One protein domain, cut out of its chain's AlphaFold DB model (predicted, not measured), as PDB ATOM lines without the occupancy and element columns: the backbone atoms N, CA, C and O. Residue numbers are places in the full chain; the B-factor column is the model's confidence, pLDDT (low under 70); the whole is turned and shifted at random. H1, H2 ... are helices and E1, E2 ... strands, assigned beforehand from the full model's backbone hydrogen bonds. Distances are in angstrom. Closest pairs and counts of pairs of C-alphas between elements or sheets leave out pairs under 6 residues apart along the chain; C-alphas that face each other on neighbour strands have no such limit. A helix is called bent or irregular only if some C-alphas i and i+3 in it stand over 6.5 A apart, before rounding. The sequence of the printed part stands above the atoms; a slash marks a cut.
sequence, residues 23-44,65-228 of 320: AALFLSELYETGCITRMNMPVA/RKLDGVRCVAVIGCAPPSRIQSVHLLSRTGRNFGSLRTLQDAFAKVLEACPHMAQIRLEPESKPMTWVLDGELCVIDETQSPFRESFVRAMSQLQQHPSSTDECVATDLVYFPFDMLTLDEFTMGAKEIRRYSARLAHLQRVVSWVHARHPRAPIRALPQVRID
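Overview. This is residues 23 to 44 and 65 to 228 of the 320 residues of the protein "DNA_LIGASE_A3 domain-containing protein" of Malassezia globosa (strain ATCC MYA-4612 / CBS 7966) (UniProt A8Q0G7). A strongly twisted sheet of four strands is the core, with helices on both of its faces. H2 packs on the edge strand E2, H6 stands over the other edge strand E4, and H1 crosses the face opposite to H6, the face on which H4 and H5 also lie. The loop of residues 142 to 147 sticks out, and the last strand, E5, lies far from the core. The printed part has 186 residues, in the order H1 E1 E2 H2 H3 E3 H4 E4 H5 H6 E5; the sheet order is E2 E1 E3 E4, all antiparallel, and the class is mixed. It is compact, with a radius of gyration of the C-alphas of 16.3 A and spans of 47 by 46 by 30 A.

Along the chain. H1, residues 23 to 33, begins at C-alpha 23 (67.653, -38.675, 11.813). E1, residues 70 to 79, is 28.7 A long, and E2, residues 83 to 91, is 24.4 A. H2, residues 98 to 112, is 21.9 A and irregular: C-alphas 99 and 102 are 8.0 A apart. H3 is residues 115 to 119. E3, residues 129 to 141, spans 35.9 A. After H4, residues 151 to 159, comes E4, residues 173 to 182, which bends by 68 degrees at residue 178. H5 is residues 183 to 186, H6, residues 196 to 213, is 25.6 A, and E5, residues 225 to 227, ends at C-alpha 227 (96.855, -24.332, 7.076).

Arrangement. E1 and E2 form a hairpin, with N 75 and O 88 at 2.8 A. E1 and E3 have N 74 and O 133 at 2.8 A; E3 and E4 have N 132 and O 181 at 2.8 A. E2, H2 with H3, and E3 make a split strand-helix-strand unit, two strands running the same way with E1 between them, and its crossover is left-handed. H1 runs across the strands at a height over the sheet of 10.4 A. H4 is over E3, its C-alpha 154 5.2 A from C-alpha 139. H2 and H4 touch only at their ends, Ser 99 and Leu 158 having C-alphas 6.1 A apart. H2 and H6 only just touch, with 3 pairs of C-alphas within 8 A, the closest those of Val 110 and Val 210, 6.9 A. Every O i to N i+4 pair is within hydrogen-bond range in H1, H3, H4 and H6, and 9 of 11 in H2; H5 is too short for one.

Size, cuts and confidence. The farthest C-alphas, of Ser 164 and Asp 228, are 52.7 A apart. Residues 45 to 64 are not printed, and C-alphas 44 and 65 are 16.7 A apart. The links H4 to E4 and H6 to E5 are long. Mean pLDDT of the printed part is 87.3; residues 81 to 82, 118 to 122, 125 and 161 to 170 are under 70.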
ATOM      1  N   ALA A  23      66.954 -37.781  10.894       93.25
ATOM      2  CA  ALA A  23      67.653 -38.675  11.813       93.25
ATOM      3  C   ALA A  23      66.793 -39.871  12.260       93.25
ATOM      4  O   ALA A  23      67.277 -41.001  12.295       93.25
ATOM      5  N   ALA A  24      65.511 -39.650  12.569       92.69
ATOM      6  CA  ALA A  24      64.601 -40.726  12.958       92.69
ATOM      7  C   ALA A  24      64.345 -41.704  11.800       92.69
ATOM      8  O   ALA A  24      64.384 -42.915  12.006       92.69
ATOM      9  N   LEU A  25      64.147 -41.189  10.581       93.94
ATOM     10  CA  LEU A  25      64.002 -42.021   9.382       93.94
ATOM     11  C   LEU A  25      65.273 -42.834   9.105       93.94
ATOM     12  O   LEU A  25      65.187 -44.026   8.814       93.94
ATOM     13  N   PHE A  26      66.442 -42.206   9.251       95.94
ATOM     14  CA  PHE A  26      67.736 -42.857   9.087       95.94
ATOM     15  C   PHE A  26      67.922 -44.017  10.076       95.94
ATOM     16  O   PHE A  26      68.259 -45.125   9.666       95.94
ATOM     17  N   LEU A  27      67.676 -43.794  11.374       95.00
ATOM     18  CA  LEU A  27      67.801 -44.850  12.387       95.00
ATOM     19  C   LEU A  27      66.773 -45.958  12.196       95.00
ATOM     20  O   LEU A  27      67.110 -47.124  12.378       95.00
ATOM     21  N   SER A  28      65.540 -45.607  11.824       94.19
ATOM     22  CA  SER A  28      64.502 -46.596  11.544       94.19
ATOM     23  C   SER A  28      64.951 -47.552  10.443       94.19
ATOM     24  O   SER A  28      64.855 -48.762  10.618       94.19
ATOM     25  N   GLU A  29      65.479 -47.030   9.333       94.69
ATOM     26  CA  GLU A  29      65.966 -47.871   8.241       94.69
ATOM     27  C   GLU A  29      67.205 -48.682   8.645       94.69
ATOM     28  O   GLU A  29      67.278 -49.882   8.358       94.69
ATOM     29  N   LEU A  30      68.154 -48.050   9.343       95.06
ATOM     30  CA  LEU A  30      69.376 -48.709   9.796       95.06
ATOM     31  C   LEU A  30      69.074 -49.885  10.725       95.06
ATOM     32  O   LEU A  30      69.681 -50.942  10.582       95.06
ATOM     33  N   TYR A  31      68.147 -49.726  11.668       92.62
ATOM     34  CA  TYR A  31      67.786 -50.797  12.597       92.62
ATOM     35  C   TYR A  31      66.900 -51.866  11.959       92.62
ATOM     36  O   TYR A  31      67.014 -53.032  12.327       92.62
ATOM     37  N   GLU A  32      66.061 -51.503  10.986       92.00
ATOM     38  CA  GLU A  32      65.233 -52.461  10.244       92.00
ATOM     39  C   GLU A  32      66.075 -53.335   9.301       92.00
ATOM     40  O   GLU A  32      65.836 -54.535   9.186       92.00
ATOM     41  N   THR A  33      67.058 -52.748   8.615       91.25
ATOM     42  CA  THR A  33      67.734 -53.400   7.476       91.25
ATOM     43  C   THR A  33      69.236 -53.606   7.665       91.25
ATOM     44  O   THR A  33      69.877 -54.296   6.872       91.25
ATOM     45  N   GLY A  34      69.837 -52.969   8.670       90.94
ATOM     46  CA  GLY A  34      71.288 -52.876   8.825       90.94
ATOM     47  C   GLY A  34      71.972 -51.980   7.786       90.94
ATOM     48  O   GLY A  34      73.192 -51.846   7.834       90.94
ATOM     49  N   CYS A  35      71.226 -51.382   6.853       93.88
ATOM     50  CA  CYS A  35      71.729 -50.586   5.736       93.88
ATOM     51  C   CYS A  35      70.941 -49.272   5.594       93.88
ATOM     52  O   CYS A  35      69.933 -49.051   6.253       93.88
ATOM     53  N   ILE A  36      71.405 -48.408   4.692       94.81
ATOM     54  CA  ILE A  36      70.727 -47.200   4.225       94.81
ATOM     55  C   ILE A  36      70.676 -47.273   2.698       94.81
ATOM     56  O   ILE A  36      71.695 -47.186   2.017       94.81
ATOM     57  N   THR A  37      69.488 -47.511   2.163       90.56
ATOM     58  CA  THR A  37      69.226 -47.793   0.744       90.56
ATOM     59  C   THR A  37      67.982 -47.087   0.213       90.56
ATOM     60  O   THR A  37      67.918 -46.795  -0.980       90.56
ATOM     61  N   ARG A  38      67.008 -46.785   1.079       88.38
ATOM     62  CA  ARG A  38      65.777 -46.051   0.760       88.38
ATOM     63  C   ARG A  38      66.024 -44.543   0.693       88.38
ATOM     64  O   ARG A  38      65.229 -43.826   0.093       88.38
ATOM     65  N   MET A  39      67.127 -44.063   1.267       87.62
ATOM     66  CA  MET A  39      67.580 -42.676   1.164       87.62
ATOM     67  C   MET A  39      69.041 -42.569   0.727       87.62
ATOM     68  O   MET A  39      69.837 -43.496   0.874       87.62
ATOM     69  N   ASN A  40      69.399 -41.401   0.196       87.94
ATOM     70  CA  ASN A  40      70.780 -41.103  -0.155       87.94
ATOM     71  C   ASN A  40      71.620 -40.910   1.107       87.94
ATOM     72  O   ASN A  40      71.252 -40.143   1.994       87.94
ATOM     73  N   MET A  41      72.789 -41.548   1.141       93.31
ATOM     74  CA  MET A  41      73.744 -41.362   2.225       93.31
ATOM     75  C   MET A  41      74.305 -39.926   2.199       93.31
ATOM     76  O   MET A  41      74.911 -39.549   1.189       93.31
ATOM     77  N   PRO A  42      74.162 -39.120   3.272       95.44
ATOM     78  CA  PRO A  42      74.552 -37.708   3.280       95.44
ATOM     79  C   PRO A  42      76.055 -37.547   3.556       95.44
ATOM     80  O   PRO A  42      76.485 -36.880   4.495       95.44
ATOM     81  N   VAL A  43      76.886 -38.194   2.739       96.94
ATOM     82  CA  VAL A  43      78.348 -38.164   2.860       96.94
ATOM     83  C   VAL A  43      78.905 -36.959   2.105       96.94
ATOM     84  O   VAL A  43      78.627 -36.775   0.916       96.94
ATOM     85  N   ALA A  44      79.737 -36.157   2.768       97.19
ATOM     86  CA  ALA A  44      80.454 -35.064   2.125       97.19
ATOM     87  C   ALA A  44      81.415 -35.604   1.049       97.19
ATOM     88  O   ALA A  44      82.184 -36.539   1.283       97.19
ATOM     89  N   ARG A  65      96.754 -35.937   4.522       94.62
ATOM     90  CA  ARG A  65      96.989 -36.863   3.409       94.62
ATOM     91  C   ARG A  65      95.659 -37.505   2.996       94.62
ATOM     92  O   ARG A  65      94.778 -37.731   3.836       94.62
ATOM     93  N   LYS A  66      95.492 -37.731   1.699       95.06
ATOM     94  CA  LYS A  66      94.366 -38.473   1.150       95.06
ATOM     95  C   LYS A  66      94.687 -39.957   1.276       95.06
ATOM     96  O   LYS A  66      95.682 -40.416   0.724       95.06
ATOM     97  N   LEU A  67      93.851 -40.655   2.032       94.44
ATOM     98  CA  LEU A  67      93.919 -42.102   2.174       94.44
ATOM     99  C   LEU A  67      93.423 -42.770   0.890       94.44
ATOM    100  O   LEU A  67      92.503 -42.249   0.251       94.44
ATOM    101  N   ASP A  68      94.049 -43.900   0.561       91.75
ATOM    102  CA  ASP A  68      93.670 -44.788  -0.539       91.75
ATOM    103  C   ASP A  68      93.069 -46.081   0.026       91.75
ATOM    104  O   ASP A  68      93.687 -47.151   0.046       91.75
ATOM    105  N   GLY A  69      91.875 -45.956   0.601       93.75
ATOM    106  CA  GLY A  69      91.167 -47.051   1.247       93.75
ATOM    107  C   GLY A  69      89.697 -47.096   0.847       93.75
ATOM    108  O   GLY A  69      89.287 -46.713  -0.251       93.75
ATOM    109  N   VAL A  70      88.871 -47.615   1.750       94.75
ATOM    110  CA  VAL A  70      87.425 -47.709   1.549       94.75
ATOM    111  C   VAL A  70      86.716 -46.806   2.543       94.75
ATOM    112  O   VAL A  70      86.783 -47.005   3.755       94.75
ATOM    113  N   ARG A  71      86.003 -45.801   2.022       96.44
ATOM    114  CA  ARG A  71      85.187 -44.885   2.827       96.44
ATOM    115  C   ARG A  71      84.227 -45.668   3.726       96.44
ATOM    116  O   ARG A  71      83.424 -46.459   3.220       96.44
ATOM    117  N   CYS A  72      84.272 -45.386   5.023       97.19
ATOM    118  CA  CYS A  72      83.459 -46.039   6.038       97.19
ATOM    119  C   CYS A  72      82.878 -45.007   7.012       97.19
ATOM    120  O   CYS A  72      83.601 -44.218   7.625       97.19
ATOM    121  N   VAL A  73      81.561 -45.048   7.169       97.75
ATOM    122  CA  VAL A  73      80.794 -44.241   8.112       97.75
ATOM    123  C   VAL A  73      80.429 -45.135   9.291       97.75
ATOM    124  O   VAL A  73      79.666 -46.088   9.127       97.75
ATOM    125  N   ALA A  74      80.987 -44.850  10.466       96.94
ATOM    126  CA  ALA A  74      80.636 -45.548  11.694       96.94
ATOM    127  C   ALA A  74      79.483 -44.818  12.394       96.94
ATOM    128  O   ALA A  74      79.635 -43.666  12.798       96.94
ATOM    129  N   VAL A  75      78.339 -45.485  12.544       96.81
ATOM    130  CA  VAL A  75      77.166 -44.973  13.268       96.81
ATOM    131  C   VAL A  75      77.105 -45.659  14.627       96.81
ATOM    132  O   VAL A  75      76.977 -46.881  14.700       96.81
ATOM    133  N   ILE A  76      77.235 -44.879  15.695       94.44
ATOM    134  CA  ILE A  76      77.424 -45.374  17.060       94.44
ATOM    135  C   ILE A  76      76.267 -44.892  17.932       94.44
ATOM    136  O   ILE A  76      76.182 -43.706  18.267       94.44
ATOM    137  N   GLY A  77      75.381 -45.812  18.309       93.12
ATOM    138  CA  GLY A  77      74.289 -45.550  19.239       93.12
ATOM    139  C   GLY A  77      74.782 -45.597  20.683       93.12
ATOM    140  O   GLY A  77      75.398 -46.575  21.102       93.12
ATOM    141  N   CYS A  78      74.504 -44.550  21.454       89.44
ATOM    142  CA  CYS A  78      74.892 -44.410  22.855       89.44
ATOM    143  C   CYS A  78      73.651 -44.187  23.724       89.44
ATOM    144  O   CYS A  78      72.856 -43.279  23.464       89.44
ATOM    145  N   ALA A  79      73.513 -44.962  24.800       84.56
ATOM    146  CA  ALA A  79      72.513 -44.723  25.837       84.56
ATOM    147  C   ALA A  79      73.140 -44.125  27.101       84.56
ATOM    148  O   ALA A  79      74.285 -44.448  27.425       84.56
ATOM    149  N   PRO A  80      72.398 -43.301  27.861       74.00
ATOM    150  CA  PRO A  80      72.833 -42.863  29.184       74.00
ATOM    151  C   PRO A  80      73.124 -44.061  30.114       74.00
ATOM    152  O   PRO A  80      72.402 -45.057  30.035       74.00
ATOM    153  N   PRO A  81      74.136 -43.993  31.006       68.31
ATOM    154  CA  PRO A  81      75.093 -42.906  31.244       68.31
ATOM    155  C   PRO A  81      76.383 -43.022  30.404       68.31
ATOM    156  O   PRO A  81      77.428 -42.568  30.860       68.31
ATOM    157  N   SER A  82      76.299 -43.568  29.179       69.38
ATOM    158  CA  SER A  82      77.337 -43.728  28.119       69.38
ATOM    159  C   SER A  82      77.681 -45.168  27.764       69.38
ATOM    160  O   SER A  82      78.824 -45.511  27.480       69.38
ATOM    161  N   ARG A  83      76.648 -46.008  27.733       84.69
ATOM    162  CA  ARG A  83      76.735 -47.371  27.229       84.69
ATOM    163  C   ARG A  83      76.643 -47.361  25.708       84.69
ATOM    164  O   ARG A  83      75.673 -46.823  25.162       84.69
ATOM    165  N   ILE A  84      77.599 -47.990  25.030       89.56
ATOM    166  CA  ILE A  84      77.502 -48.218  23.586       89.56
ATOM    167  C   ILE A  84      76.422 -49.278  23.351       89.56
ATOM    168  O   ILE A  84      76.498 -50.387  23.870       89.56
ATOM    169  N   GLN A  85      75.364 -48.921  22.625       90.31
ATOM    170  CA  GLN A  85      74.257 -49.826  22.301       90.31
ATOM    171  C   GLN A  85      74.449 -50.514  20.954       90.31
ATOM    172  O   GLN A  85      74.047 -51.662  20.791       90.31
ATOM    173  N   SER A  86      75.022 -49.803  19.988       91.62
ATOM    174  CA  SER A  86      75.194 -50.293  18.626       91.62
ATOM    175  C   SER A  86      76.380 -49.617  17.954       91.62
ATOM    176  O   SER A  86      76.678 -48.448  18.206       91.62
ATOM    177  N   VAL A  87      77.046 -50.362  17.075       93.56
ATOM    178  CA  VAL A  87      78.066 -49.855  16.159       93.56
ATOM    179  C   VAL A  87      77.773 -50.441  14.788       93.56
ATOM    180  O   VAL A  87      77.854 -51.650  14.595       93.56
ATOM    181  N   HIS A  88      77.444 -49.582  13.829       94.56
ATOM    182  CA  HIS A  88      77.255 -49.966  12.434       94.56
ATOM    183  C   HIS A  88      78.371 -49.367  11.589       94.56
ATOM    184  O   HIS A  88      78.648 -48.174  11.692       94.56
ATOM    185  N   LEU A  89      78.991 -50.178  10.732       94.88
ATOM    186  CA  LEU A  89      79.988 -49.722   9.763       94.88
ATOM    187  C   LEU A  89      79.368 -49.761   8.371       94.88
ATOM    188  O   LEU A  89      79.063 -50.832   7.846       94.88
ATOM    189  N   LEU A  90      79.164 -48.584   7.789       95.69
ATOM    190  CA  LEU A  90      78.462 -48.413   6.524       95.69
ATOM    191  C   LEU A  90      79.412 -47.889   5.452       95.69
ATOM    192  O   LEU A  90      80.238 -47.010   5.694       95.69
ATOM    193  N   SER A  91      79.272 -48.390   4.233       94.94
ATOM    194  CA  SER A  91      79.975 -47.854   3.074       94.94
ATOM    195  C   SER A  91      79.444 -46.468   2.696       94.94
ATOM    196  O   SER A  91      78.380 -46.032   3.138       94.94
ATOM    197  N   ARG A  92      80.137 -45.791   1.773       94.19
ATOM    198  CA  ARG A  92      79.675 -44.520   1.182       94.19
ATOM    199  C   ARG A  92      78.237 -44.571   0.648       94.19
ATOM    200  O   ARG A  92      77.575 -43.543   0.613       94.19
ATOM    201  N   THR A  93      77.773 -45.730   0.182       93.94
ATOM    202  CA  THR A  93      76.419 -45.901  -0.373       93.94
ATOM    203  C   THR A  93      75.435 -46.464   0.651       93.94
ATOM    204  O   THR A  93      74.410 -46.994   0.245       93.94
ATOM    205  N   GLY A  94      75.779 -46.450   1.942       93.81
ATOM    206  CA  GLY A  94      74.911 -46.919   3.020       93.81
ATOM    207  C   GLY A  94      74.822 -48.439   3.171       93.81
ATOM    208  O   GLY A  94      74.006 -48.932   3.938       93.81
ATOM    209  N   ARG A  95      75.655 -49.220   2.472       92.56
ATOM    210  CA  ARG A  95      75.648 -50.688   2.615       92.56
ATOM    211  C   ARG A  95      76.471 -51.114   3.823       92.56
ATOM    212  O   ARG A  95      77.568 -50.594   4.006       92.56
ATOM    213  N   ASN A  96      75.984 -52.088   4.581       88.50
ATOM    214  CA  ASN A  96      76.753 -52.710   5.655       88.50
ATOM    215  C   ASN A  96      77.917 -53.545   5.101       88.50
ATOM    216  O   ASN A  96      77.807 -54.158   4.035       88.50
ATOM    217  N   PHE A  97      79.004 -53.614   5.859       82.56
ATOM    218  CA  PHE A  97      80.073 -54.577   5.644       82.56
ATOM    219  C   PHE A  97      79.819 -55.822   6.506       82.56
ATOM    220  O   PHE A  97      80.176 -55.861   7.682       82.56
ATOM    221  N   GLY A  98      79.198 -56.856   5.927       70.62
ATOM    222  CA  GLY A  98      78.861 -58.089   6.657       70.62
ATOM    223  C   GLY A  98      80.070 -58.823   7.259       70.62
ATOM    224  O   GLY A  98      79.925 -59.538   8.244       70.62
ATOM    225  N   SER A  99      81.265 -58.608   6.708       71.50
ATOM    226  CA  SER A  99      82.539 -59.186   7.153       71.50
ATOM    227  C   SER A  99      83.180 -58.477   8.353       71.50
ATOM    228  O   SER A  99      84.146 -58.980   8.915       71.50
ATOM    229  N   LEU A 100      82.655 -57.322   8.784       80.75
ATOM    230  CA  LEU A 100      83.298 -56.472   9.796       80.75
ATOM    231  C   LEU A 100      82.728 -56.615  11.210       80.75
ATOM    232  O   LEU A 100      82.925 -55.723  12.034       80.75
ATOM    233  N   ARG A 101      82.041 -57.715  11.532       82.56
ATOM    234  CA  ARG A 101      81.452 -57.899  12.869       82.56
ATOM    235  C   ARG A 101      82.502 -57.834  13.983       82.56
ATOM    236  O   ARG A 101      82.342 -57.076  14.931       82.56
ATOM    237  N   THR A 102      83.635 -58.513  13.812       82.12
ATOM    238  CA  THR A 102      84.754 -58.459  14.771       82.12
ATOM    239  C   THR A 102      85.307 -57.040  14.939       82.12
ATOM    240  O   THR A 102      85.670 -56.638  16.044       82.12
ATOM    241  N   LEU A 103      85.337 -56.252  13.860       85.38
ATOM    242  CA  LEU A 103      85.770 -54.857  13.908       85.38
ATOM    243  C   LEU A 103      84.750 -53.973  14.645       85.38
ATOM    244  O   LEU A 103      85.149 -53.121  15.437       85.38
ATOM    245  N   GLN A 104      83.449 -54.201  14.432       89.81
ATOM    246  CA  GLN A 104      82.361 -53.538  15.164       89.81
ATOM    247  C   GLN A 104      82.441 -53.823  16.668       89.81
ATOM    248  O   GLN A 104      82.371 -52.887  17.465       89.81
ATOM    249  N   ASP A 105      82.667 -55.080  17.057       87.81
ATOM    250  CA  ASP A 105      82.797 -55.481  18.463       87.81
ATOM    251  C   ASP A 105      84.039 -54.850  19.116       87.81
ATOM    252  O   ASP A 105      83.977 -54.325  20.233       87.81
ATOM    253  N   ALA A 106      85.169 -54.830  18.399       87.44
ATOM    254  CA  ALA A 106      86.386 -54.162  18.854       87.44
ATOM    255  C   ALA A 106      86.173 -52.650  19.042       87.44
ATOM    256  O   ALA A 106      86.626 -52.081  20.037       87.44
ATOM    257  N   PHE A 107      85.450 -52.003  18.120       88.94
ATOM    258  CA  PHE A 107      85.070 -50.595  18.236       88.94
ATOM    259  C   PHE A 107      84.187 -50.354  19.451       88.94
ATOM    260  O   PHE A 107      84.486 -49.458  20.234       88.94
ATOM    261  N   ALA A 108      83.128 -51.150  19.620       90.56
ATOM    262  CA  ALA A 108      82.194 -51.003  20.728       90.56
ATOM    263  C   ALA A 108      82.932 -51.068  22.069       90.56
ATOM    264  O   ALA A 108      82.818 -50.145  22.871       90.56
ATOM    265  N   LYS A 109      83.788 -52.081  22.255       89.62
ATOM    266  CA  LYS A 109      84.582 -52.262  23.479       89.62
ATOM    267  C   LYS A 109      85.513 -51.081  23.768       89.62
ATOM    268  O   LYS A 109      85.615 -50.630  24.907       89.62
ATOM    269  N   VAL A 110      86.221 -50.594  22.750       89.44
ATOM    270  CA  VAL A 110      87.182 -49.490  22.902       89.44
ATOM    271  C   VAL A 110      86.468 -48.158  23.153       89.44
ATOM    272  O   VAL A 110      86.913 -47.370  23.984       89.44
ATOM    273  N   LEU A 111      85.359 -47.901  22.457       89.12
ATOM    274  CA  LEU A 111      84.588 -46.667  22.601       89.12
ATOM    275  C   LEU A 111      83.793 -46.626  23.909       89.12
ATOM    276  O   LEU A 111      83.682 -45.555  24.497       89.12
ATOM    277  N   GLU A 112      83.296 -47.763  24.396       88.88
ATOM    278  CA  GLU A 112      82.609 -47.860  25.692       88.88
ATOM    279  C   GLU A 112      83.538 -47.520  26.862       88.88
ATOM    280  O   GLU A 112      83.128 -46.862  27.816       88.88
ATOM    281  N   ALA A 113      84.817 -47.885  26.764       88.00
ATOM    282  CA  ALA A 113      85.818 -47.522  27.760       88.00
ATOM    283  C   ALA A 113      86.247 -46.038  27.691       88.00
ATOM    284  O   ALA A 113      86.896 -45.546  28.617       88.00
ATOM    285  N   CYS A 114      85.908 -45.318  26.613       87.62
ATOM    286  CA  CYS A 114      86.348 -43.945  26.385       87.62
ATOM    287  C   CYS A 114      85.480 -42.938  27.166       87.62
ATOM    288  O   CYS A 114      84.332 -42.688  26.791       87.62
ATOM    289  N   PRO A 115      86.024 -42.244  28.187       83.69
ATOM    290  CA  PRO A 115      85.250 -41.305  29.003       83.69
ATOM    291  C   PRO A 115      84.780 -40.087  28.199       83.69
ATOM    292  O   PRO A 115      83.807 -39.428  28.558       83.69
ATOM    293  N   HIS A 116      85.450 -39.773  27.090       82.31
ATOM    294  CA  HIS A 116      85.084 -38.636  26.257       82.31
ATOM    295  C   HIS A 116      83.814 -38.887  25.442       82.31
ATOM    296  O   HIS A 116      83.114 -37.924  25.153       82.31
ATOM    297  N   MET A 117      83.455 -40.143  25.148       78.44
ATOM    298  CA  MET A 117      82.171 -40.455  24.499       78.44
ATOM    299  C   MET A 117      80.981 -40.010  25.362       78.44
ATOM    300  O   MET A 117      79.968 -39.571  24.828       78.44
ATOM    301  N   ALA A 118      81.150 -40.062  26.688       65.38
ATOM    302  CA  ALA A 118      80.178 -39.613  27.680       65.38
ATOM    303  C   ALA A 118      80.135 -38.096  27.866       65.38
ATOM    304  O   ALA A 118      79.072 -37.488  27.973       65.38
ATOM    305  N   GLN A 119      81.323 -37.494  27.942       63.47
ATOM    306  CA  GLN A 119      81.510 -36.073  28.249       63.47
ATOM    307  C   GLN A 119      81.200 -35.171  27.059       63.47
ATOM    308  O   GLN A 119      80.909 -33.988  27.222       63.47
ATOM    309  N   ILE A 120      81.289 -35.706  25.845       65.12
ATOM    310  CA  ILE A 120      80.788 -35.039  24.657       65.12
ATOM    311  C   ILE A 120      79.277 -35.261  24.658       65.12
ATOM    312  O   ILE A 120      78.773 -36.152  23.993       65.12
ATOM    313  N   ARG A 121      78.541 -34.475  25.439       66.62
ATOM    314  CA  ARG A 121      77.081 -34.501  25.428       66.62
ATOM    315  C   ARG A 121      76.573 -33.152  24.963       66.62
ATOM    316  O   ARG A 121      76.799 -32.140  25.611       66.62
ATOM    317  N   LEU A 122      75.949 -33.150  23.789       68.62
ATOM    318  CA  LEU A 122      75.296 -31.964  23.223       68.62
ATOM    319  C   LEU A 122      73.796 -31.936  23.554       68.62
ATOM    320  O   LEU A 122      73.140 -30.921  23.362       68.62
ATOM    321  N   GLU A 123      73.270 -33.050  24.064       70.44
ATOM    322  CA  GLU A 123      71.866 -33.260  24.408       70.44
ATOM    323  C   GLU A 123      71.719 -33.557  25.914       70.44
ATOM    324  O   GLU A 123      72.692 -33.986  26.546       70.44
ATOM    325  N   PRO A 124      70.516 -33.377  26.499       70.44
ATOM    326  CA  PRO A 124      70.261 -33.625  27.919       70.44
ATOM    327  C   PRO A 124      70.616 -35.042  28.384       70.44
ATOM    328  O   PRO A 124      70.558 -36.007  27.616       70.44
ATOM    329  N   GLU A 125      70.897 -35.196  29.684       68.00
ATOM    330  CA  GLU A 125      71.408 -36.458  30.226       68.00
ATOM    331  C   GLU A 125      70.459 -37.665  30.128       68.00
ATOM    332  O   GLU A 125      70.879 -38.819  30.247       68.00
ATOM    333  N   SER A 126      69.180 -37.425  29.880       72.31
ATOM    334  CA  SER A 126      68.159 -38.460  29.750       72.31
ATOM    335  C   SER A 126      68.012 -39.004  28.327       72.31
ATOM    336  O   SER A 126      67.361 -40.029  28.137       72.31
ATOM    337  N   LYS A 127      68.604 -38.352  27.316       76.75
ATOM    338  CA  LYS A 127      68.361 -38.684  25.906       76.75
ATOM    339  C   LYS A 127      69.460 -39.597  25.340       76.75
ATOM    340  O   LYS A 127      70.646 -39.353  25.607       76.75
ATOM    341  N   PRO A 128      69.101 -40.643  24.567       83.56
ATOM    342  CA  PRO A 128      70.070 -41.393  23.778       83.56
ATOM    343  C   PRO A 128      70.676 -40.495  22.698       83.56
ATOM    344  O   PRO A 128      70.027 -39.585  22.182       83.56
ATOM    345  N   MET A 129      71.925 -40.766  22.348       87.81
ATOM    346  CA  MET A 129      72.679 -39.988  21.374       87.81
ATOM    347  C   MET A 129      73.256 -40.915  20.317       87.81
ATOM    348  O   MET A 129      73.647 -42.037  20.618       87.81
ATOM    349  N   THR A 130      73.311 -40.453  19.072       93.31
ATOM    350  CA  THR A 130      73.981 -41.185  17.995       93.31
ATOM    351  C   THR A 130      75.112 -40.339  17.443       93.31
ATOM    352  O   THR A 130      74.891 -39.210  16.995       93.31
ATOM    353  N   TRP A 131      76.316 -40.901  17.484       94.69
ATOM    354  CA  TRP A 131      77.506 -40.333  16.867       94.69
ATOM    355  C   TRP A 131      77.706 -40.915  15.477       94.69
ATOM    356  O   TRP A 131      77.479 -42.102  15.249       94.69
ATOM    357  N   VAL A 132      78.176 -40.077  14.563       97.38
ATOM    358  CA  VAL A 132      78.604 -40.475  13.228       97.38
ATOM    359  C   VAL A 132      80.076 -40.120  13.088       97.38
ATOM    360  O   VAL A 132      80.436 -38.942  13.090       97.38
ATOM    361  N   LEU A 133      80.935 -41.133  12.983       97.75
ATOM    362  CA  LEU A 133      82.327 -40.944  12.589       97.75
ATOM    363  C   LEU A 133      82.432 -41.172  11.089       97.75
ATOM    364  O   LEU A 133      82.021 -42.214  10.577       97.75
ATOM    365  N   ASP A 134      82.980 -40.192  10.388       98.31
ATOM    366  CA  ASP A 134      83.258 -40.308   8.965       98.31
ATOM    367  C   ASP A 134      84.757 -40.526   8.776       98.31
ATOM    368  O   ASP A 134      85.585 -39.780   9.311       98.31
ATOM    369  N   GLY A 135      85.111 -41.590   8.061       97.94
ATOM    370  CA  GLY A 135      86.471 -42.104   8.033       97.94
ATOM    371  C   GLY A 135      86.748 -43.032   6.865       97.94
ATOM    372  O   GLY A 135      85.932 -43.213   5.962       97.94
ATOM    373  N   GLU A 136      87.921 -43.645   6.890       97.50
ATOM    374  CA  GLU A 136      88.368 -44.557   5.841       97.50
ATOM    375  C   GLU A 136      88.995 -45.809   6.443       97.50
ATOM    376  O   GLU A 136      89.807 -45.725   7.364       97.50
ATOM    377  N   LEU A 137      88.592 -46.973   5.941       95.69
ATOM    378  CA  LEU A 137      89.193 -48.259   6.270       95.69
ATOM    379  C   LEU A 137      90.359 -48.514   5.326       95.69
ATOM    380  O   LEU A 137      90.186 -48.522   4.107       95.69
ATOM    381  N   CYS A 138      91.538 -48.727   5.893       94.50
ATOM    382  CA  CYS A 138      92.771 -48.921   5.148       94.50
ATOM    383  C   CYS A 138      93.476 -50.186   5.625       94.50
ATOM    384  O   CYS A 138      93.424 -50.518   6.804       94.50
ATOM    385  N   VAL A 139      94.197 -50.845   4.723       92.50
ATOM    386  CA  VAL A 139      95.249 -51.797   5.096       92.50
ATOM    387  C   VAL A 139      96.574 -51.086   4.889       92.50
ATOM    388  O   VAL A 139      96.810 -50.555   3.804       92.50
ATOM    389  N   ILE A 140      97.411 -51.054   5.922       86.81
ATOM    390  CA  ILE A 140      98.734 -50.435   5.849       86.81
ATOM    391  C   ILE A 140      99.729 -51.495   5.387       86.81
ATOM    392  O   ILE A 140      99.830 -52.575   5.967       86.81
ATOM    393  N   ASP A 141     100.450 -51.190   4.320       83.12
ATOM    394  CA  ASP A 141     101.574 -51.971   3.843       83.12
ATOM    395  C   ASP A 141     102.866 -51.439   4.465       83.12
ATOM    396  O   ASP A 141     103.467 -50.470   3.992       83.12
ATOM    397  N   GLU A 142     103.263 -52.076   5.564       80.25
ATOM    398  CA  GLU A 142     104.484 -51.758   6.309       80.25
ATOM    399  C   GLU A 142     105.759 -52.254   5.600       80.25
ATOM    400  O   GLU A 142     106.858 -51.918   6.029       80.25
ATOM    401  N   THR A 143     105.643 -53.018   4.502       78.19
ATOM    402  CA  THR A 143     106.812 -53.459   3.714       78.19
ATOM    403  C   THR A 143     107.407 -52.337   2.859       78.19
ATOM    404  O   THR A 143     108.549 -52.434   2.407       78.19
ATOM    405  N   GLN A 144     106.650 -51.257   2.647       72.69
ATOM    406  CA  GLN A 144     107.078 -50.088   1.885       72.69
ATOM    407  C   GLN A 144     107.643 -49.007   2.819       72.69
ATOM    408  O   GLN A 144     107.183 -48.844   3.947       72.69
ATOM    409  N   SER A 145     108.632 -48.240   2.346       72.81
ATOM    410  CA  SER A 145     109.196 -47.093   3.073       72.81
ATOM    411  C   SER A 145     109.179 -45.834   2.190       72.81
ATOM    412  O   SER A 145     109.915 -45.792   1.201       72.81
ATOM    413  N   PRO A 146     108.380 -44.798   2.525       75.31
ATOM    414  CA  PRO A 146     107.394 -44.779   3.611       75.31
ATOM    415  C   PRO A 146     106.271 -45.807   3.379       75.31
ATOM    416  O   PRO A 146     105.992 -46.167   2.234       75.31
ATOM    417  N   PHE A 147     105.638 -46.272   4.463       78.38
ATOM    418  CA  PHE A 147     104.503 -47.203   4.385       78.38
ATOM    419  C   PHE A 147     103.389 -46.622   3.511       78.38
ATOM    420  O   PHE A 147     103.227 -45.402   3.437       78.38
ATOM    421  N   ARG A 148     102.591 -47.483   2.872       82.94
ATOM    422  CA  ARG A 148     101.479 -47.061   2.003       82.94
ATOM    423  C   ARG A 148     100.181 -47.772   2.339       82.94
ATOM    424  O   ARG A 148     100.192 -48.889   2.838       82.94
ATOM    425  N   GLU A 149      99.046 -47.151   2.041       88.00
ATOM    426  CA  GLU A 149      97.770 -47.862   2.024       88.00
ATOM    427  C   GLU A 149      97.678 -48.807   0.822       88.00
ATOM    428  O   GLU A 149      98.140 -48.494  -0.274       88.00
ATOM    429  N   SER A 150      97.033 -49.955   1.017       86.81
ATOM    430  CA  SER A 150      96.692 -50.884  -0.057       86.81
ATOM    431  C   SER A 150      95.177 -50.981  -0.226       86.81
ATOM    432  O   SER A 150      94.509 -51.769   0.452       86.81
ATOM    433  N   PHE A 151      94.632 -50.216  -1.179       86.31
ATOM    434  CA  PHE A 151      93.214 -50.273  -1.550       86.31
ATOM    435  C   PHE A 151      92.771 -51.691  -1.931       86.31
ATOM    436  O   PHE A 151      91.709 -52.154  -1.518       86.31
ATOM    437  N   VAL A 152      93.605 -52.409  -2.691       85.75
ATOM    438  CA  VAL A 152      93.302 -53.768  -3.165       85.75
ATOM    439  C   VAL A 152      93.173 -54.741  -1.995       85.75
ATOM    440  O   VAL A 152      92.198 -55.493  -1.939       85.75
ATOM    441  N   ARG A 153      94.102 -54.702  -1.028       87.94
ATOM    442  CA  ARG A 153      94.021 -55.544   0.178       87.94
ATOM    443  C   ARG A 153      92.813 -55.173   1.031       87.94
ATOM    444  O   ARG A 153      92.101 -56.070   1.473       87.94
ATOM    445  N   ALA A 154      92.544 -53.877   1.210       88.88
ATOM    446  CA  ALA A 154      91.379 -53.415   1.960       88.88
ATOM    447  C   ALA A 154      90.068 -53.908   1.331       88.88
ATOM    448  O   ALA A 154      89.231 -54.495   2.014       88.88
ATOM    449  N   MET A 155      89.908 -53.743   0.016       85.69
ATOM    450  CA  MET A 155      88.725 -54.212  -0.705       85.69
ATOM    451  C   MET A 155      88.591 -55.736  -0.656       85.69
ATOM    452  O   MET A 155      87.490 -56.238  -0.450       85.69
ATOM    453  N   SER A 156      89.700 -56.467  -0.805       86.06
ATOM    454  CA  SER A 156      89.707 -57.929  -0.727       86.06
ATOM    455  C   SER A 156      89.192 -58.420   0.627       86.06
ATOM    456  O   SER A 156      88.275 -59.235   0.650       86.06
ATOM    457  N   GLN A 157      89.689 -57.870   1.740       85.88
ATOM    458  CA  GLN A 157      89.216 -58.239   3.083       85.88
ATOM    459  C   GLN A 157      87.744 -57.858   3.309       85.88
ATOM    460  O   GLN A 157      87.003 -58.599   3.943       85.88
ATOM    461  N   LEU A 158      87.274 -56.740   2.743       85.19
ATOM    462  CA  LEU A 158      85.868 -56.333   2.857       85.19
ATOM    463  C   LEU A 158      84.908 -57.208   2.043       85.19
ATOM    464  O   LEU A 158      83.758 -57.378   2.444       85.19
ATOM    465  N   GLN A 159      85.361 -57.744   0.909       81.38
ATOM    466  CA  GLN A 159      84.573 -58.614   0.028       81.38
ATOM    467  C   GLN A 159      84.585 -60.084   0.450       81.38
ATOM    468  O   GLN A 159      83.746 -60.848  -0.024       81.38
ATOM    469  N   GLN A 160      85.516 -60.492   1.316       72.50
ATOM    470  CA  GLN A 160      85.515 -61.835   1.883       72.50
ATOM    471  C   GLN A 160      84.213 -62.048   2.657       72.50
ATOM    472  O   GLN A 160      83.918 -61.344   3.620       72.50
ATOM    473  N   HIS A 161      83.409 -63.009   2.212       58.91
ATOM    474  CA  HIS A 161      82.267 -63.460   2.990       58.91
ATOM    475  C   HIS A 161      82.787 -64.179   4.237       58.91
ATOM    476  O   HIS A 161      83.750 -64.939   4.110       58.91
ATOM    477  N   PRO A 162      82.177 -63.975   5.418       55.25
ATOM    478  CA  PRO A 162      82.490 -64.811   6.565       55.25
ATOM    479  C   PRO A 162      82.249 -66.265   6.149       55.25
ATOM    480  O   PRO A 162      81.140 -66.628   5.747       55.25
ATOM    481  N   SER A 163      83.305 -67.074   6.153       49.78
ATOM    482  CA  SER A 163      83.178 -68.522   6.037       49.78
ATOM    483  C   SER A 163      82.244 -69.004   7.147       49.78
ATOM    484  O   SER A 163      82.238 -68.449   8.239       49.78
ATOM    485  N   SER A 164      81.435 -70.027   6.878       42.53
ATOM    486  CA  SER A 164      80.443 -70.601   7.802       42.53
ATOM    487  C   SER A 164      81.028 -71.232   9.080       42.53
ATOM    488  O   SER A 164      80.303 -71.861   9.845       42.53
ATOM    489  N   THR A 165      82.325 -71.068   9.317       42.94
ATOM    490  CA  THR A 165      83.011 -71.315  10.579       42.94
ATOM    491  C   THR A 165      83.172 -69.984  11.313       42.94
ATOM    492  O   THR A 165      83.784 -69.065  10.782       42.94
ATOM    493  N   ASP A 166      82.658 -69.897  12.546       44.56
ATOM    494  CA  ASP A 166      82.782 -68.776  13.506       44.56
ATOM    495  C   ASP A 166      84.241 -68.391  13.876       44.56
ATOM    496  O   ASP A 166      84.503 -67.775  14.911       44.56
ATOM    497  N   GLU A 167      85.229 -68.747  13.058       47.34
ATOM    498  CA  GLU A 167      86.614 -68.353  13.255       47.34
ATOM    499  C   GLU A 167      86.761 -66.857  12.969       47.34
ATOM    500  O   GLU A 167      86.498 -66.370  11.867       47.34
ATOM    501  N   CYS A 168      87.180 -66.110  13.994       47.78
ATOM    502  CA  CYS A 168      87.554 -64.710  13.865       47.78
ATOM    503  C   CYS A 168      88.612 -64.560  12.766       47.78
ATOM    504  O   CYS A 168      89.787 -64.858  12.985       47.78
ATOM    505  N   VAL A 169      88.214 -64.051  11.601       53.03
ATOM    506  CA  VAL A 169      89.165 -63.665  10.560       53.03
ATOM    507  C   VAL A 169      89.940 -62.463  11.089       53.03
ATOM    508  O   VAL A 169      89.397 -61.367  11.239       53.03
ATOM    509  N   ALA A 170      91.211 -62.679  11.429       62.91
ATOM    510  CA  ALA A 170      92.120 -61.595  11.764       62.91
ATOM    511  C   ALA A 170      92.176 -60.624  10.575       62.91
ATOM    512  O   ALA A 170      92.449 -61.027   9.446       62.91
ATOM    513  N   THR A 171      91.874 -59.351  10.825       75.06
ATOM    514  CA  THR A 171      91.889 -58.302   9.806       75.06
ATOM    515  C   THR A 171      92.980 -57.287  10.109       75.06
ATOM    516  O   THR A 171      93.148 -56.863  11.252       75.06
ATOM    517  N   ASP A 172      93.681 -56.866   9.059       86.25
ATOM    518  CA  ASP A 172      94.667 -55.779   9.113       86.25
ATOM    519  C   ASP A 172      94.010 -54.407   8.882       86.25
ATOM    520  O   ASP A 172      94.698 -53.401   8.696       86.25
ATOM    521  N   LEU A 173      92.673 -54.359   8.812       91.31
ATOM    522  CA  LEU A 173      91.941 -53.126   8.573       91.31
ATOM    523  C   LEU A 173      92.094 -52.180   9.759       91.31
ATOM    524  O   LEU A 173      91.763 -52.489  10.904       91.31
ATOM    525  N   VAL A 174      92.538 -50.974   9.440       92.25
ATOM    526  CA  VAL A 174      92.642 -49.856  10.361       92.25
ATOM    527  C   VAL A 174      91.704 -48.760   9.895       92.25
ATOM    528  O   VAL A 174      91.723 -48.344   8.736       92.25
ATOM    529  N   TYR A 175      90.889 -48.265  10.815       95.62
ATOM    530  CA  TYR A 175      89.992 -47.155  10.567       95.62
ATOM    531  C   TYR A 175      90.630 -45.821  10.928       95.62
ATOM    532  O   TYR A 175      91.115 -45.619  12.043       95.62
ATOM    533  N   PHE A 176      90.565 -44.894   9.984       96.94
ATOM    534  CA  PHE A 176      91.064 -43.536  10.111       96.94
ATOM    535  C   PHE A 176      89.900 -42.545  10.009       96.94
ATOM    536  O   PHE A 176      89.573 -42.088   8.907       96.94
ATOM    537  N   PRO A 177      89.235 -42.212  11.127       97.69
ATOM    538  CA  PRO A 177      88.222 -41.167  11.137       97.69
ATOM    539  C   PRO A 177      88.858 -39.785  10.930       97.69
ATOM    540  O   PRO A 177      89.957 -39.504  11.415       97.69
ATOM    541  N   PHE A 178      88.147 -38.904  10.230       98.06
ATOM    542  CA  PHE A 178      88.545 -37.508   9.990       98.06
ATOM    543  C   PHE A 178      87.420 -36.491  10.240       98.06
ATOM    544  O   PHE A 178      87.655 -35.293  10.069       98.06
ATOM    545  N   ASP A 179      86.218 -36.936  10.623       98.19
ATOM    546  CA  ASP A 179      85.125 -36.085  11.116       98.19
ATOM    547  C   ASP A 179      84.286 -36.824  12.187       98.19
ATOM    548  O   ASP A 179      84.244 -38.056  12.202       98.19
ATOM    549  N   MET A 180      83.635 -36.076  13.086       96.94
ATOM    550  CA  MET A 180      82.762 -36.595  14.153       96.94
ATOM    551  C   MET A 180      81.530 -35.699  14.337       96.94
ATOM    552  O   MET A 180      81.595 -34.594  14.887       96.94
ATOM    553  N   LEU A 181      80.383 -36.214  13.911       96.88
ATOM    554  CA  LEU A 181      79.110 -35.503  13.832       96.88
ATOM    555  C   LEU A 181      78.077 -36.120  14.773       96.88
ATOM    556  O   LEU A 181      78.139 -37.312  15.074       96.88
ATOM    557  N   THR A 182      77.088 -35.336  15.193       95.38
ATOM    558  CA  THR A 182      75.830 -35.931  15.657       95.38
ATOM    559  C   THR A 182      75.059 -36.482  14.463       95.38
ATOM    560  O   THR A 182      75.279 -36.074  13.318       95.38
ATOM    561  N   LEU A 183      74.119 -37.390  14.717       95.44
ATOM    562  CA  LEU A 183      73.257 -37.866  13.645       95.44
ATOM    563  C   LEU A 183      72.450 -36.730  12.998       95.44
ATOM    564  O   LEU A 183      72.374 -36.686  11.777       95.44
ATOM    565  N   ASP A 184      71.920 -35.786  13.780       94.50
ATOM    566  CA  ASP A 184      71.168 -34.647  13.239       94.50
ATOM    567  C   ASP A 184      72.031 -33.736  12.353       94.50
ATOM    568  O   ASP A 184      71.555 -33.252  11.326       94.50
ATOM    569  N   GLU A 185      73.308 -33.522  12.693       96.44
ATOM    570  CA  GLU A 185      74.246 -32.798  11.823       96.44
ATOM    571  C   GLU A 185      74.499 -33.561  10.519       96.44
ATOM    572  O   GLU A 185      74.478 -32.973   9.438       96.44
ATOM    573  N   PHE A 186      74.711 -34.876  10.611       97.62
ATOM    574  CA  PHE A 186      74.993 -35.727   9.458       97.62
ATOM    575  C   PHE A 186      73.793 -35.838   8.508       97.62
ATOM    576  O   PHE A 186      73.959 -35.733   7.295       97.62
ATOM    577  N   THR A 187      72.574 -35.983   9.037       96.12
ATOM    578  CA  THR A 187      71.335 -36.057   8.245       96.12
ATOM    579  C   THR A 187      70.760 -34.692   7.880       96.12
ATOM    580  O   THR A 187      69.649 -34.629   7.358       96.12
ATOM    581  N   MET A 188      71.481 -33.600   8.156       94.19
ATOM    582  CA  MET A 188      71.051 -32.230   7.846       94.19
ATOM    583  C   MET A 188      69.730 -31.834   8.531       94.19
ATOM    584  O   MET A 188      68.972 -31.020   8.009       94.19
ATOM    585  N   GLY A 189      69.445 -32.430   9.692       88.50
ATOM    586  CA  GLY A 189      68.262 -32.162  10.513       88.50
ATOM    587  C   GLY A 189      68.506 -31.171  11.656       88.50
ATOM    588  O   GLY A 189      67.548 -30.657  12.231       88.50
ATOM    589  N   ALA A 190      69.767 -30.888  11.993       87.00
ATOM    590  CA  ALA A 190      70.113 -29.925  13.033       87.00
ATOM    591  C   ALA A 190      69.824 -28.479  12.589       87.00
ATOM    592  O   ALA A 190      70.116 -28.099  11.455       87.00
ATOM    593  N   LYS A 191      69.300 -27.653  13.505       87.69
ATOM    594  CA  LYS A 191      69.087 -26.211  13.264       87.69
ATOM    595  C   LYS A 191      70.403 -25.464  13.058       87.69
ATOM    596  O   LYS A 191      70.495 -24.592  12.203       87.69
ATOM    597  N   GLU A 192      71.405 -25.829  13.849       92.44
ATOM    598  CA  GLU A 192      72.763 -25.315  13.765       92.44
ATOM    599  C   GLU A 192      73.728 -26.489  13.698       92.44
ATOM    600  O   GLU A 192      73.585 -27.475  14.422       92.44
ATOM    601  N   ILE A 193      74.715 -26.381  12.815       95.25
ATOM    602  CA  ILE A 193      75.706 -27.425  12.588       95.25
ATOM    603  C   ILE A 193      77.067 -26.860  12.947       95.25
ATOM    604  O   ILE A 193      77.475 -25.814  12.430       95.25
ATOM    605  N   ARG A 194      77.786 -27.567  13.821       96.56
ATOM    606  CA  ARG A 194      79.102 -27.135  14.295       96.56
ATOM    607  C   ARG A 194      80.076 -27.015  13.129       96.56
ATOM    608  O   ARG A 194      80.035 -27.809  12.186       96.56
ATOM    609  N   ARG A 195      81.005 -26.061  13.215       97.88
ATOM    610  CA  ARG A 195      82.110 -25.923  12.250       97.88
ATOM    611  C   ARG A 195      83.064 -27.116  12.328       97.88
ATOM    612  O   ARG A 195      83.110 -27.807  13.350       97.88
ATOM    613  N   TYR A 196      83.826 -27.353  11.261       98.44
ATOM    614  CA  TYR A 196      84.730 -28.502  11.168       98.44
ATOM    615  C   TYR A 196      85.725 -28.571  12.331       98.44
ATOM    616  O   TYR A 196      85.904 -29.643  12.897       98.44
ATOM    617  N   SER A 197      86.300 -27.447  12.760       98.19
ATOM    618  CA  SER A 197      87.240 -27.394  13.888       98.19
ATOM    619  C   SER A 197      86.645 -27.920  15.199       98.19
ATOM    620  O   SER A 197      87.291 -28.697  15.902       98.19
ATOM    621  N   ALA A 198      85.394 -27.576  15.509       96.75
ATOM    622  CA  ALA A 198      84.701 -28.059  16.702       96.75
ATOM    623  C   ALA A 198      84.389 -29.565  16.624       96.75
ATOM    624  O   ALA A 198      84.537 -30.288  17.613       96.75
ATOM    625  N   ARG A 199      83.993 -30.060  15.443       97.31
ATOM    626  CA  ARG A 199      83.780 -31.500  15.203       97.31
ATOM    627  C   ARG A 199      85.092 -32.281  15.302       97.31
ATOM    628  O   ARG A 199      85.162 -33.307  15.978       97.31
ATOM    629  N   LEU A 200      86.158 -31.741  14.718       97.62
ATOM    630  CA  LEU A 200      87.505 -32.295  14.757       97.62
ATOM    631  C   LEU A 200      88.072 -32.343  16.181       97.62
ATOM    632  O   LEU A 200      88.631 -33.363  16.567       97.62
ATOM    633  N   ALA A 201      87.893 -31.295  16.989       95.88
ATOM    634  CA  ALA A 201      88.352 -31.281  18.379       95.88
ATOM    635  C   ALA A 201      87.704 -32.401  19.214       95.88
ATOM    636  O   ALA A 201      88.334 -32.991  20.094       95.88
ATOM    637  N   HIS A 202      86.440 -32.730  18.936       94.44
ATOM    638  CA  HIS A 202      85.752 -33.850  19.582       94.44
ATOM    639  C   HIS A 202      86.341 -35.185  19.138       94.44
ATOM    640  O   HIS A 202      86.705 -35.999  19.987       94.44
ATOM    641  N   LEU A 203      86.511 -35.360  17.825       96.25
ATOM    642  CA  LEU A 203      87.148 -36.546  17.272       96.25
ATOM    643  C   LEU A 203      88.534 -36.767  17.886       96.25
ATOM    644  O   LEU A 203      88.820 -37.859  18.366       96.25
ATOM    645  N   GLN A 204      89.367 -35.724  17.913       95.44
ATOM    646  CA  GLN A 204      90.737 -35.762  18.423       95.44
ATOM    647  C   GLN A 204      90.807 -36.224  19.877       95.44
ATOM    648  O   GLN A 204      91.674 -37.037  20.195       95.44
ATOM    649  N   ARG A 205      89.889 -35.781  20.748       94.00
ATOM    650  CA  ARG A 205      89.818 -36.270  22.136       94.00
ATOM    651  C   ARG A 205      89.581 -37.778  22.193       94.00
ATOM    652  O   ARG A 205      90.277 -38.473  22.929       94.00
ATOM    653  N   VAL A 206      88.647 -38.286  21.387       93.31
ATOM    654  CA  VAL A 206      88.331 -39.720  21.328       93.31
ATOM    655  C   VAL A 206      89.520 -40.514  20.785       93.31
ATOM    656  O   VAL A 206      90.008 -41.411  21.468       93.31
ATOM    657  N   VAL A 207      90.039 -40.175  19.600       94.00
ATOM    658  CA  VAL A 207      91.119 -40.963  18.976       94.00
ATOM    659  C   VAL A 207      92.438 -40.880  19.740       94.00
ATOM    660  O   VAL A 207      93.158 -41.873  19.789       94.00
ATOM    661  N   SER A 208      92.750 -39.746  20.378       93.31
ATOM    662  CA  SER A 208      93.964 -39.615  21.198       93.31
ATOM    663  C   SER A 208      93.880 -40.484  22.448       93.31
ATOM    664  O   SER A 208      94.847 -41.157  22.798       93.31
ATOM    665  N   TRP A 209      92.711 -40.522  23.096       93.94
ATOM    666  CA  TRP A 209      92.483 -41.403  24.237       93.94
ATOM    667  C   TRP A 209      92.581 -42.878  23.833       93.94
ATOM    668  O   TRP A 209      93.285 -43.646  24.490       93.94
ATOM    669  N   VAL A 210      91.941 -43.259  22.720       92.50
ATOM    670  CA  VAL A 210      92.005 -44.626  22.183       92.50
ATOM    671  C   VAL A 210      93.444 -45.015  21.885       92.50
ATOM    672  O   VAL A 210      93.886 -46.068  22.324       92.50
ATOM    673  N   HIS A 211      94.204 -44.154  21.210       90.75
ATOM    674  CA  HIS A 211      95.600 -44.429  20.896       90.75
ATOM    675  C   HIS A 211      96.457 -44.610  22.160       90.75
ATOM    676  O   HIS A 211      97.253 -45.545  22.234       90.75
ATOM    677  N   ALA A 212      96.259 -43.765  23.176       92.88
ATOM    678  CA  ALA A 212      97.024 -43.819  24.420       92.88
ATOM    679  C   ALA A 212      96.691 -45.039  25.296       92.88
ATOM    680  O   ALA A 212      97.569 -45.562  25.979       92.88
ATOM    681  N   ARG A 213      95.427 -45.483  25.324       93.75
ATOM    682  CA  ARG A 213      94.963 -46.571  26.214       93.75
ATOM    683  C   ARG A 213      94.820 -47.920  25.525       93.75
ATOM    684  O   ARG A 213      94.941 -48.956  26.172       93.75
ATOM    685  N   HIS A 214      94.612 -47.908  24.218       91.00
ATOM    686  CA  HIS A 214      94.415 -49.081  23.380       91.00
ATOM    687  C   HIS A 214      95.239 -48.945  22.088       91.00
ATOM    688  O   HIS A 214      94.673 -48.894  20.999       91.00
ATOM    689  N   PRO A 215      96.585 -48.929  22.159       86.56
ATOM    690  CA  PRO A 215      97.450 -48.698  20.992       86.56
ATOM    691  C   PRO A 215      97.307 -49.753  19.883       86.56
ATOM    692  O   PRO A 215      97.670 -49.502  18.738       86.56
ATOM    693  N   ARG A 216      96.765 -50.933  20.215       86.56
ATOM    694  CA  ARG A 216      96.450 -52.018  19.269       86.56
ATOM    695  C   ARG A 216      95.017 -51.966  18.729       86.56
ATOM    696  O   ARG A 216      94.630 -52.857  17.981       86.56
ATOM    697  N   ALA A 217      94.212 -50.982  19.129       88.75
ATOM    698  CA  ALA A 217      92.870 -50.822  18.588       88.75
ATOM    699  C   ALA A 217      92.945 -50.532  17.078       88.75
ATOM    700  O   ALA A 217      93.811 -49.768  16.641       88.75
ATOM    701  N   PRO A 218      92.012 -51.066  16.276       88.94
ATOM    702  CA  PRO A 218      91.966 -50.840  14.834       88.94
ATOM    703  C   PRO A 218      91.376 -49.460  14.476       88.94
ATOM    704  O   PRO A 218      90.704 -49.300  13.461       88.94
ATOM    705  N   ILE A 219      91.617 -48.449  15.316       92.19
ATOM    706  CA  ILE A 219      91.254 -47.047  15.104       92.19
ATOM    707  C   ILE A 219      92.519 -46.221  15.309       92.19
ATOM    708  O   ILE A 219      93.120 -46.258  16.384       92.19
ATOM    709  N   ARG A 220      92.921 -45.455  14.296       91.62
ATOM    710  CA  ARG A 220      94.104 -44.591  14.354       91.62
ATOM    711  C   ARG A 220      93.750 -43.160  13.973       91.62
ATOM    712  O   ARG A 220      92.897 -42.913  13.125       91.62
ATOM    713  N   ALA A 221      94.425 -42.204  14.602       92.81
ATOM    714  CA  ALA A 221      94.270 -40.799  14.258       92.81
ATOM    715  C   ALA A 221      94.830 -40.521  12.851       92.81
ATOM    716  O   ALA A 221      95.927 -40.965  12.512       92.81
ATOM    717  N   LEU A 222      94.096 -39.743  12.053       95.06
ATOM    718  CA  LEU A 222      94.605 -39.131  10.828       95.06
ATOM    719  C   LEU A 222      94.919 -37.655  11.113       95.06
ATOM    720  O   LEU A 222      93.975 -36.901  11.362       95.06
ATOM    721  N   PRO A 223      96.191 -37.212  11.061       95.06
ATOM    722  CA  PRO A 223      96.535 -35.812  11.284       95.06
ATOM    723  C   PRO A 223      95.740 -34.869  10.371       95.06
ATOM    724  O   PRO A 223      95.735 -35.029   9.150       95.06
ATOM    725  N   GLN A 224      95.065 -33.897  10.987       96.94
ATOM    726  CA  GLN A 224      94.360 -32.801  10.319       96.94
ATOM    727  C   GLN A 224      95.091 -31.505  10.673       96.94
ATOM    728  O   GLN A 224      94.932 -30.968  11.770       96.94
ATOM    729  N   VAL A 225      95.951 -31.047   9.773       97.19
ATOM    730  CA  VAL A 225      96.833 -29.896   9.974       97.19
ATOM    731  C   VAL A 225      96.108 -28.630   9.545       97.19
ATOM    732  O   VAL A 225      95.649 -28.539   8.410       97.19
ATOM    733  N   ARG A 226      96.008 -27.644  10.434       97.69
ATOM    734  CA  ARG A 226      95.507 -26.315  10.075       97.69
ATOM    735  C   ARG A 226      96.515 -25.614   9.158       97.69
ATOM    736  O   ARG A 226      97.713 -25.612   9.437       97.69
ATOM    737  N   ILE A 227      96.036 -25.042   8.059       97.25
ATOM    738  CA  ILE A 227      96.855 -24.332   7.076       97.25
ATOM    739  C   ILE A 227      96.747 -22.830   7.334       97.25
ATOM    740  O   ILE A 227      95.852 -22.166   6.817       97.25
ATOM    741  N   ASP A 228      97.670 -22.309   8.142       93.25
ATOM    742  CA  ASP A 228      97.773 -20.872   8.435       93.25
ATOM    743  C   ASP A 228      98.734 -20.134   7.481       93.25
ATOM    744  O   ASP A 228      98.683 -18.912   7.369       93.25
TER     745      ASP A 228